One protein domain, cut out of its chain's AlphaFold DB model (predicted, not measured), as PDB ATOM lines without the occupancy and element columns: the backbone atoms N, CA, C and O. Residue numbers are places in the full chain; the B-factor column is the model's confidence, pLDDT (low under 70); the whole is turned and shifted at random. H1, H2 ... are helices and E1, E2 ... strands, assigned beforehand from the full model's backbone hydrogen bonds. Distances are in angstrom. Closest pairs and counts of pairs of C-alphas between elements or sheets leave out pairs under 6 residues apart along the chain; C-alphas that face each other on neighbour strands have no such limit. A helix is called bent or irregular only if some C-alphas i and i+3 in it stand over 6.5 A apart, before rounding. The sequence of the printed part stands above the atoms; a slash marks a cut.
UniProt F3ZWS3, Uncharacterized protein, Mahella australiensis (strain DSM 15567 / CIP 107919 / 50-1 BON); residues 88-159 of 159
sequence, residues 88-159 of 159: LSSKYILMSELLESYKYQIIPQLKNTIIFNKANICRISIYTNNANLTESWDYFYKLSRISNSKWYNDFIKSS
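AT A GLANCE: This is residues 88 to 159 of the 159 residues of an uncharacterized protein of Mahella australiensis (strain DSM 15567 / CIP 107919 / 50-1 BON) (UniProt F3ZWS3). The model is a loose, open frame: one long helix, H1, which is bent but runs nearly straight, makes one side, and after it the chain folds back to a small pair of parallel strands, E1 and E2, in the middle. The short helix H2 lies at the far end from H1, and residues 153 to 159, of which 153 to 158 belong to H2, stick out. The printed part has 72 residues with two named helices and two named strands, in the order H1, E1, E2, H2, and its class is mostly helix. It is loose, with a radius of gyration of the C-alphas of 14.1 A and spans of 37 by 34 by 21 A.

HOW THE PARTS SIT: H1, residues 95 to 116, was assigned as one helix by its hydrogen bonds but is bent: C-alphas 104 and 107 are 6.6 A apart. Its arms, H1a of residues 95 to 104 and H1b of residues 107 to 116, stand at a shallow tilt of 22 degrees. E1, residues 126 to 128, and E2, residues 140 to 142, are parallel neighbours, with 39 degrees between their directions. C-alphas 127 and 141 face each other at 4.8 A. N 141 and O 126, at 2.9 A, and N 128 and O 141, at 3.0 A, are within hydrogen-bond range. H1a is apart from both strands, and H1b is apart from E2. H2, residues 150 to 158, is apart from H1a, H1b and E1. In H1a, H1b and H2 every O i to N i+4 pair is within hydrogen-bond range.

IN THESE COORDINATES: H1a begins at C-alpha 95, (130.569, 170.640, 168.334), and measures 14.3 A; H1b measures 14.1 A. E1 begins at C-alpha 126, (144.796, 173.493, 181.249). H2 measures 12.5 A and ends at C-alpha 158, (145.117, 180.043, 199.083).

THE WHOLE: The two C-alphas farthest apart, those of Ile 93 and Ala 119, are 39.0 A apart. The printed part has no cut. The link from E1 to E2 is long, with 11 residues. The pLDDT is under 70 at residues 90 to 94, 136 and 159.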
ATOM      1  N   LEU A  88     136.516 177.783 177.626       82.38
ATOM      2  CA  LEU A  88     136.398 177.092 178.911       82.38
ATOM      3  C   LEU A  88     134.985 177.160 179.498       82.38
ATOM      4  O   LEU A  88     134.501 176.161 180.033       82.38
ATOM      5  N   SER A  89     134.329 178.319 179.393       77.69
ATOM      6  CA  SER A  89     133.017 178.588 180.000       77.69
ATOM      7  C   SER A  89     131.830 178.191 179.127       77.69
ATOM      8  O   SER A  89     130.740 177.944 179.647       77.69
ATOM      9  N   SER A  90     131.999 178.145 177.805       67.69
ATOM     10  CA  SER A  90     130.854 177.957 176.922       67.69
ATOM     11  C   SER A  90     130.393 176.501 176.863       67.69
ATOM     12  O   SER A  90     131.146 175.545 176.660       67.69
ATOM     13  N   LYS A  91     129.075 176.352 176.985       62.72
ATOM     14  CA  LYS A  91     128.344 175.190 176.493       62.72
ATOM     15  C   LYS A  91     128.094 175.426 175.006       62.72
ATOM     16  O   LYS A  91     127.027 175.909 174.640       62.72
ATOM     17  N   TYR A  92     129.099 175.192 174.160       62.00
ATOM     18  CA  TYR A  92     128.895 175.252 172.709       62.00
ATOM     19  C   TYR A  92     127.704 174.367 172.324       62.00
ATOM     20  O   TYR A  92     127.637 173.205 172.721       62.00
ATOM     21  N   ILE A  93     126.755 174.942 171.585       58.12
ATOM     22  CA  ILE A  93     125.540 174.245 171.141       58.12
ATOM     23  C   ILE A  93     125.883 173.304 169.975       58.12
ATOM     24  O   ILE A  93     125.302 172.227 169.862       58.12
ATOM     25  N   LEU A  94     126.880 173.668 169.153       68.94
ATOM     26  CA  LEU A  94     127.428 172.839 168.081       68.94
ATOM     27  C   LEU A  94     128.900 172.479 168.326       68.94
ATOM     28  O   LEU A  94     129.754 173.341 168.522       68.94
ATOM     29  N   MET A  95     129.207 171.183 168.222       71.81
ATOM     30  CA  MET A  95     130.569 170.640 168.334       71.81
ATOM     31  C   MET A  95     131.521 171.175 167.245       71.81
ATOM     32  O   MET A  95     132.724 171.277 167.469       71.81
ATOM     33  N   SER A  96     130.996 171.539 166.069       75.75
ATOM     34  CA  SER A  96     131.786 172.086 164.959       75.75
ATOM     35  C   SER A  96     132.392 173.453 165.281       75.75
ATOM     36  O   SER A  96     133.574 173.663 165.026       75.75
ATOM     37  N   GLU A  97     131.621 174.351 165.899       76.38
ATOM     38  CA  GLU A  97     132.082 175.692 166.289       76.38
ATOM     39  C   GLU A  97     133.159 175.622 167.380       76.38
ATOM     40  O   GLU A  97     134.145 176.361 167.353       76.38
ATOM     41  N   LEU A  98     132.992 174.685 168.319       76.19
ATOM     42  CA  LEU A  98     133.977 174.389 169.355       76.19
ATOM     43  C   LEU A  98     135.296 173.893 168.739       76.19
ATOM     44  O   LEU A  98     136.368 174.380 169.099       76.19
ATOM     45  N   LEU A  99     135.225 172.945 167.799       80.12
ATOM     46  CA  LEU A  99     136.406 172.380 167.144       80.12
ATOM     47  C   LEU A  99     137.145 173.421 166.294       80.12
ATOM     48  O   LEU A  99     138.378 173.443 166.284       80.12
ATOM     49  N   GLU A 100     136.411 174.285 165.597       81.56
ATOM     50  CA  GLU A 100     136.983 175.350 164.775       81.56
ATOM     51  C   GLU A 100     137.699 176.400 165.637       81.56
ATOM     52  O   GLU A 100     138.872 176.699 165.397       81.56
ATOM     53  N   SER A 101     137.052 176.884 166.703       78.94
ATOM     54  CA  SER A 101     137.668 177.823 167.650       78.94
ATOM     55  C   SER A 101     138.901 177.213 168.331       78.94
ATOM     56  O   SER A 101     139.964 177.837 168.380       78.94
ATOM     57  N   TYR A 102     138.826 175.950 168.759       82.69
ATOM     58  CA  TYR A 102     139.970 175.244 169.335       82.69
ATOM     59  C   TYR A 102     141.151 175.137 168.355       82.69
ATOM     60  O   TYR A 102     142.277 175.523 168.689       82.69
ATOM     61  N   LYS A 103     140.905 174.646 167.134       83.62
ATOM     62  CA  LYS A 103     141.956 174.350 166.150       83.62
ATOM     63  C   LYS A 103     142.600 175.606 165.565       83.62
ATOM     64  O   LYS A 103     143.812 175.608 165.352       83.62
ATOM     65  N   TYR A 104     141.812 176.641 165.279       84.25
ATOM     66  CA  TYR A 104     142.287 177.815 164.541       84.25
ATOM     67  C   TYR A 104     142.624 179.018 165.426       84.25
ATOM     68  O   TYR A 104     143.356 179.892 164.967       84.25
ATOM     69  N   GLN A 105     142.151 179.066 166.676       82.56
ATOM     70  CA  GLN A 105     142.411 180.195 167.580       82.56
ATOM     71  C   GLN A 105     143.278 179.764 168.769       82.56
ATOM     72  O   GLN A 105     144.388 180.270 168.938       82.56
ATOM     73  N   ILE A 106     142.841 178.756 169.529       85.75
ATOM     74  CA  ILE A 106     143.480 178.405 170.808       85.75
ATOM     75  C   ILE A 106     144.782 177.609 170.639       85.75
ATOM     76  O   ILE A 106     145.789 177.960 171.256       85.75
ATOM     77  N   ILE A 107     144.824 176.568 169.790       86.75
ATOM     78  CA  ILE A 107     146.070 175.804 169.563       86.75
ATOM     79  C   ILE A 107     147.208 176.710 169.071       86.75
ATOM     80  O   ILE A 107     148.292 176.644 169.659       86.75
ATOM     81  N   PRO A 108     147.033 177.536 168.016       87.94
ATOM     82  CA  PRO A 108     148.116 178.379 167.523       87.94
ATOM     83  C   PRO A 108     148.591 179.370 168.581       87.94
ATOM     84  O   PRO A 108     149.795 179.553 168.731       87.94
ATOM     85  N   GLN A 109     147.672 179.952 169.354       87.12
ATOM     86  CA  GLN A 109     148.010 180.875 170.432       87.12
ATOM     87  C   GLN A 109     148.857 180.196 171.515       87.12
ATOM     88  O   GLN A 109     149.952 180.671 171.814       87.12
ATOM     89  N   LEU A 110     148.413 179.055 172.053       87.88
ATOM     90  CA  LEU A 110     149.160 178.312 173.079       87.88
ATOM     91  C   LEU A 110     150.513 177.820 172.555       87.88
ATOM     92  O   LEU A 110     151.536 177.951 173.234       87.88
ATOM     93  N   LYS A 111     150.540 177.305 171.322       88.12
ATOM     94  CA  LYS A 111     151.768 176.856 170.661       88.12
ATOM     95  C   LYS A 111     152.757 178.007 170.488       88.12
ATOM     96  O   LYS A 111     153.934 177.837 170.798       88.12
ATOM     97  N   ASN A 112     152.295 179.167 170.030       87.88
ATOM     98  CA  ASN A 112     153.135 180.349 169.867       87.88
ATOM     99  C   ASN A 112     153.680 180.813 171.218       87.88
ATOM    100  O   ASN A 112     154.885 181.022 171.334       87.88
ATOM    101  N   THR A 113     152.845 180.876 172.258       86.69
ATOM    102  CA  THR A 113     153.285 181.217 173.618       86.69
ATOM    103  C   THR A 113     154.402 180.292 174.102       86.69
ATOM    104  O   THR A 113     155.401 180.778 174.628       86.69
ATOM    105  N   ILE A 114     154.296 178.978 173.872       87.94
ATOM    106  CA  ILE A 114     155.354 178.018 174.235       87.94
ATOM    107  C   ILE A 114     156.612 178.218 173.381       87.94
ATOM    108  O   ILE A 114     157.716 178.192 173.917       87.94
ATOM    109  N   ILE A 115     156.476 178.428 172.068       87.75
ATOM    110  CA  ILE A 115     157.623 178.614 171.163       87.75
ATOM    111  C   ILE A 115     158.406 179.880 171.526       87.75
ATOM    112  O   ILE A 115     159.627 179.813 171.665       87.75
ATOM    113  N   PHE A 116     157.721 181.008 171.724       87.44
ATOM    114  CA  PHE A 116     158.361 182.280 172.071       87.44
ATOM    115  C   PHE A 116     158.969 182.273 173.477       87.44
ATOM    116  O   PHE A 116     159.948 182.972 173.716       87.44
ATOM    117  N   ASN A 117     158.453 181.438 174.386       85.56
ATOM    118  CA  ASN A 117     158.933 181.339 175.764       85.56
ATOM    119  C   ASN A 117     159.653 180.019 176.066       85.56
ATOM    120  O   ASN A 117     159.784 179.646 177.231       85.56
ATOM    121  N   LYS A 118     160.164 179.312 175.050       81.50
ATOM    122  CA  LYS A 118     160.745 177.962 175.187       81.50
ATOM    123  C   LYS A 118     161.895 177.874 176.200       81.50
ATOM    124  O   LYS A 118     162.124 176.820 176.784       81.50
ATOM    125  N   ALA A 119     162.616 178.974 176.422       79.38
ATOM    126  CA  ALA A 119     163.686 179.051 177.420       79.38
ATOM    127  C   ALA A 119     163.175 179.042 178.878       79.38
ATOM    128  O   ALA A 119     163.947 178.756 179.798       79.38
ATOM    129  N   ASN A 120     161.896 179.362 179.093       82.31
ATOM    130  CA  ASN A 120     161.284 179.557 180.410       82.31
ATOM    131  C   ASN A 120     160.101 178.608 180.666       82.31
ATOM    132  O   ASN A 120     159.878 178.233 181.811       82.31
ATOM    133  N   ILE A 121     159.389 178.170 179.622       82.81
ATOM    134  CA  ILE A 121     158.215 177.298 179.721       82.81
ATOM    135  C   ILE A 121     158.443 176.009 178.931       82.81
ATOM    136  O   ILE A 121     158.665 176.031 177.722       82.81
ATOM    137  N   CYS A 122     158.311 174.869 179.612       84.19
ATOM    138  CA  CYS A 122     158.364 173.554 178.970       84.19
ATOM    139  C   CYS A 122     157.000 173.096 178.438       84.19
ATOM    140  O   CYS A 122     156.930 172.445 177.395       84.19
ATOM    141  N   ARG A 123     155.918 173.383 179.170       86.75
ATOM    142  CA  ARG A 123     154.561 172.928 178.846       86.75
ATOM    143  C   ARG A 123     153.520 173.845 179.481       86.75
ATOM    144  O   ARG A 123     153.701 174.282 180.611       86.75
ATOM    145  N   ILE A 124     152.410 174.046 178.775       88.00
ATOM    146  CA  ILE A 124     151.171 174.611 179.319       88.00
ATOM    147  C   ILE A 124     150.154 173.471 179.444       88.00
ATOM    148  O   ILE A 124     150.050 172.626 178.553       88.00
ATOM    149  N   SER A 125     149.444 173.394 180.567       89.62
ATOM    150  CA  SER A 125     148.416 172.376 180.812       89.62
ATOM    151  C   SER A 125     147.210 173.022 181.472       89.62
ATOM    152  O   SER A 125     147.343 173.660 182.513       89.62
ATOM    153  N   ILE A 126     146.048 172.860 180.850       89.12
ATOM    154  CA  ILE A 126     144.796 173.493 181.249       89.12
ATOM    155  C   ILE A 126     143.886 172.413 181.820       89.12
ATOM    156  O   ILE A 126     143.504 171.474 181.120       89.12
ATOM    157  N   TYR A 127     143.550 172.539 183.101       89.19
ATOM    158  CA  TYR A 127     142.688 171.596 183.803       89.19
ATOM    159  C   TYR A 127     141.273 172.158 183.898       89.19
ATOM    160  O   TYR A 127     141.074 173.255 184.411       89.19
ATOM    161  N   THR A 128     140.288 171.412 183.403       86.56
ATOM    162  CA  THR A 128     138.896 171.876 183.312       86.56
ATOM    163  C   THR A 128     137.903 170.786 183.704       86.56
ATOM    164  O   THR A 128     138.189 169.589 183.614       86.56
ATOM    165  N   ASN A 129     136.733 171.203 184.185       86.69
ATOM    166  CA  ASN A 129     135.580 170.343 184.456       86.69
ATOM    167  C   ASN A 129     134.544 170.370 183.313       86.69
ATOM    168  O   ASN A 129     133.497 169.732 183.427       86.69
ATOM    169  N   ASN A 130     134.816 171.092 182.220       82.81
ATOM    170  CA  ASN A 130     133.919 171.167 181.073       82.81
ATOM    171  C   ASN A 130     133.872 169.815 180.338       82.81
ATOM    172  O   ASN A 130     134.862 169.372 179.760       82.81
ATOM    173  N   ALA A 131     132.701 169.171 180.347       75.31
ATOM    174  CA  ALA A 131     132.490 167.851 179.756       75.31
ATOM    175  C   ALA A 131     132.628 167.822 178.223       75.31
ATOM    176  O   ALA A 131     132.864 166.753 177.661       75.31
ATOM    177  N   ASN A 132     132.507 168.975 177.555       75.75
ATOM    178  CA  ASN A 132     132.654 169.084 176.103       75.75
ATOM    179  C   ASN A 132     134.127 169.084 175.655       75.75
ATOM    180  O   ASN A 132     134.400 168.890 174.473       75.75
ATOM    181  N   LEU A 133     135.074 169.296 176.579       77.88
ATOM    182  CA  LEU A 133     136.508 169.296 176.295       77.88
ATOM    183  C   LEU A 133     137.100 167.914 176.598       77.88
ATOM    184  O   LEU A 133     137.049 167.417 177.725       77.88
ATOM    185  N   THR A 134     137.666 167.276 175.575       73.88
ATOM    186  CA  THR A 134     138.239 165.929 175.674       73.88
ATOM    187  C   THR A 134     139.740 165.969 175.940       73.88
ATOM    188  O   THR A 134     140.446 166.803 175.389       73.88
ATOM    189  N   GLU A 135     140.266 165.005 176.705       74.94
ATOM    190  CA  GLU A 135     141.714 164.912 176.997       74.94
ATOM    191  C   GLU A 135     142.588 164.539 175.789       74.94
ATOM    192  O   GLU A 135     143.809 164.559 175.880       74.94
ATOM    193  N   SER A 136     141.988 164.181 174.649       69.00
ATOM    194  CA  SER A 136     142.719 163.956 173.393       69.00
ATOM    195  C   SER A 136     143.291 165.245 172.790       69.00
ATOM    196  O   SER A 136     143.953 165.203 171.758       69.00
ATOM    197  N   TRP A 137     143.004 166.394 173.399       74.19
ATOM    198  CA  TRP A 137     143.447 167.709 172.967       74.19
ATOM    199  C   TRP A 137     144.747 168.079 173.687       74.19
ATOM    200  O   TRP A 137     144.786 168.078 174.914       74.19
ATOM    201  N   ASP A 138     145.793 168.432 172.931       77.06
ATOM    202  CA  ASP A 138     147.201 168.541 173.371       77.06
ATOM    203  C   ASP A 138     147.462 169.349 174.665       77.06
ATOM    204  O   ASP A 138     148.475 169.141 175.341       77.06
ATOM    205  N   TYR A 139     146.556 170.260 175.033       85.25
ATOM    206  CA  TYR A 139     146.707 171.170 176.174       85.25
ATOM    207  C   TYR A 139     145.656 170.998 177.279       85.25
ATOM    208  O   TYR A 139     145.816 171.607 178.338       85.25
ATOM    209  N   PHE A 140     144.606 170.197 177.069       87.75
ATOM    210  CA  PHE A 140     143.441 170.132 177.959       87.75
ATOM    211  C   PHE A 140     143.357 168.803 178.706       87.75
ATOM    212  O   PHE A 140     143.500 167.726 178.133       87.75
ATOM    213  N   TYR A 141     143.074 168.881 180.003       89.19
ATOM    214  CA  TYR A 141     143.040 167.740 180.911       89.19
ATOM    215  C   TYR A 141     141.834 167.845 181.847       89.19
ATOM    216  O   TYR A 141     141.418 168.950 182.211       89.19
ATOM    217  N   LYS A 142     141.276 166.714 182.296       88.12
ATOM    218  CA  LYS A 142     140.208 166.760 183.300       88.12
ATOM    219  C   LYS A 142     140.764 167.204 184.643       88.12
ATOM    220  O   LYS A 142     141.784 166.694 185.113       88.12
ATOM    221  N   LEU A 143     140.030 168.092 185.304       88.50
ATOM    222  CA  LEU A 143     140.355 168.581 186.644       88.50
ATOM    223  C   LEU A 143     140.471 167.446 187.677       88.50
ATOM    224  O   LEU A 143     141.287 167.508 188.595       88.50
ATOM    225  N   SER A 144     139.726 166.353 187.485       88.44
ATOM    226  CA  SER A 144     139.798 165.169 188.348       88.44
ATOM    227  C   SER A 144     141.205 164.567 188.447       88.44
ATOM    228  O   SER A 144     141.536 164.017 189.495       88.44
ATOM    229  N   ARG A 145     142.069 164.730 187.430       88.56
ATOM    230  CA  ARG A 145     143.452 164.210 187.431       88.56
ATOM    231  C   ARG A 145     144.333 164.813 188.522       88.56
ATOM    232  O   ARG A 145     145.293 164.175 188.943       88.56
ATOM    233  N   ILE A 146     144.020 166.030 188.953       91.12
ATOM    234  CA  ILE A 146     144.830 166.787 189.914       91.12
ATOM    235  C   ILE A 146     144.120 167.009 191.247       91.12
ATOM    236  O   ILE A 146     144.750 167.485 192.185       91.12
ATOM    237  N   SER A 147     142.853 166.603 191.359       86.69
ATOM    238  CA  SER A 147     142.030 166.754 192.567       86.69
ATOM    239  C   SER A 147     142.678 166.188 193.840       86.69
ATOM    240  O   SER A 147     142.566 166.782 194.906       86.69
ATOM    241  N   ASN A 148     143.438 165.097 193.724       89.12
ATOM    242  CA  ASN A 148     144.153 164.474 194.846       89.12
ATOM    243  C   ASN A 148     145.596 164.975 195.023       89.12
ATOM    244  O   ASN A 148     146.327 164.479 195.880       89.12
ATOM    245  N   SER A 149     146.052 165.917 194.198       91.88
ATOM    246  CA  SER A 149     147.426 166.412 194.270       91.88
ATOM    247  C   SER A 149     147.581 167.451 195.380       91.88
ATOM    248  O   SER A 149     146.708 168.286 195.613       91.88
ATOM    249  N   LYS A 150     148.722 167.411 196.077       92.44
ATOM    250  CA  LYS A 150     149.007 168.338 197.178       92.44
ATOM    251  C   LYS A 150     148.981 169.801 196.719       92.44
ATOM    252  O   LYS A 150     148.315 170.611 197.344       92.44
ATOM    253  N   TRP A 151     149.636 170.109 195.600       89.19
ATOM    254  CA  TRP A 151     149.721 171.477 195.080       89.19
ATOM    255  C   TRP A 151     148.349 172.057 194.710       89.19
ATOM    256  O   TRP A 151     148.113 173.238 194.934       89.19
ATOM    257  N   TYR A 152     147.432 171.237 194.185       89.62
ATOM    258  CA  TYR A 152     146.076 171.682 193.860       89.62
ATOM    259  C   TYR A 152     145.291 172.004 195.131       89.62
ATOM    260  O   TYR A 152     144.650 173.047 195.223       89.62
ATOM    261  N   ASN A 153     145.397 171.141 196.144       90.50
ATOM    262  CA  ASN A 153     144.779 171.381 197.444       90.50
ATOM    263  C   ASN A 153     145.343 172.629 198.136       90.50
ATOM    264  O   ASN A 153     144.591 173.354 198.781       90.50
ATOM    265  N   ASP A 154     146.644 172.882 198.001       92.56
ATOM    266  CA  ASP A 154     147.285 174.086 198.532       92.56
ATOM    267  C   ASP A 154     146.796 175.342 197.779       92.56
ATOM    268  O   ASP A 154     146.425 176.322 198.420       92.56
ATOM    269  N   PHE A 155     146.682 175.278 196.446       87.38
ATOM    270  CA  PHE A 155     146.170 176.366 195.599       87.38
ATOM    271  C   PHE A 155     144.718 176.757 195.918       87.38
ATOM    272  O   PHE A 155     144.396 177.941 196.024       87.38
ATOM    273  N   ILE A 156     143.836 175.768 196.098       88.25
ATOM    274  CA  ILE A 156     142.424 176.008 196.432       88.25
ATOM    275  C   ILE A 156     142.268 176.606 197.836       88.25
ATOM    276  O   ILE A 156     141.334 177.360 198.068       88.25
ATOM    277  N   LYS A 157     143.171 176.298 198.774       89.69
ATOM    278  CA  LYS A 157     143.157 176.901 200.118       89.69
ATOM    279  C   LYS A 157     143.679 178.336 200.144       89.69
ATOM    280  O   LYS A 157     143.355 179.065 201.076       89.69
ATOM    281  N   SER A 158     144.542 178.699 199.195       78.38
ATOM    282  CA  SER A 158     145.117 180.043 199.083       78.38
ATOM    283  C   SER A 158     144.303 181.000 198.206       78.38
ATOM    284  O   SER A 158     144.634 182.181 198.177       78.38
ATOM    285  N   SER A 159     143.313 180.486 197.468       58.50
ATOM    286  CA  SER A 159     142.375 181.266 196.642       58.50
ATOM    287  C   SER A 159     141.157 181.688 197.454       58.50
ATOM    288  O   SER A 159     140.662 182.809 197.214       58.50
TER     289      SER A 159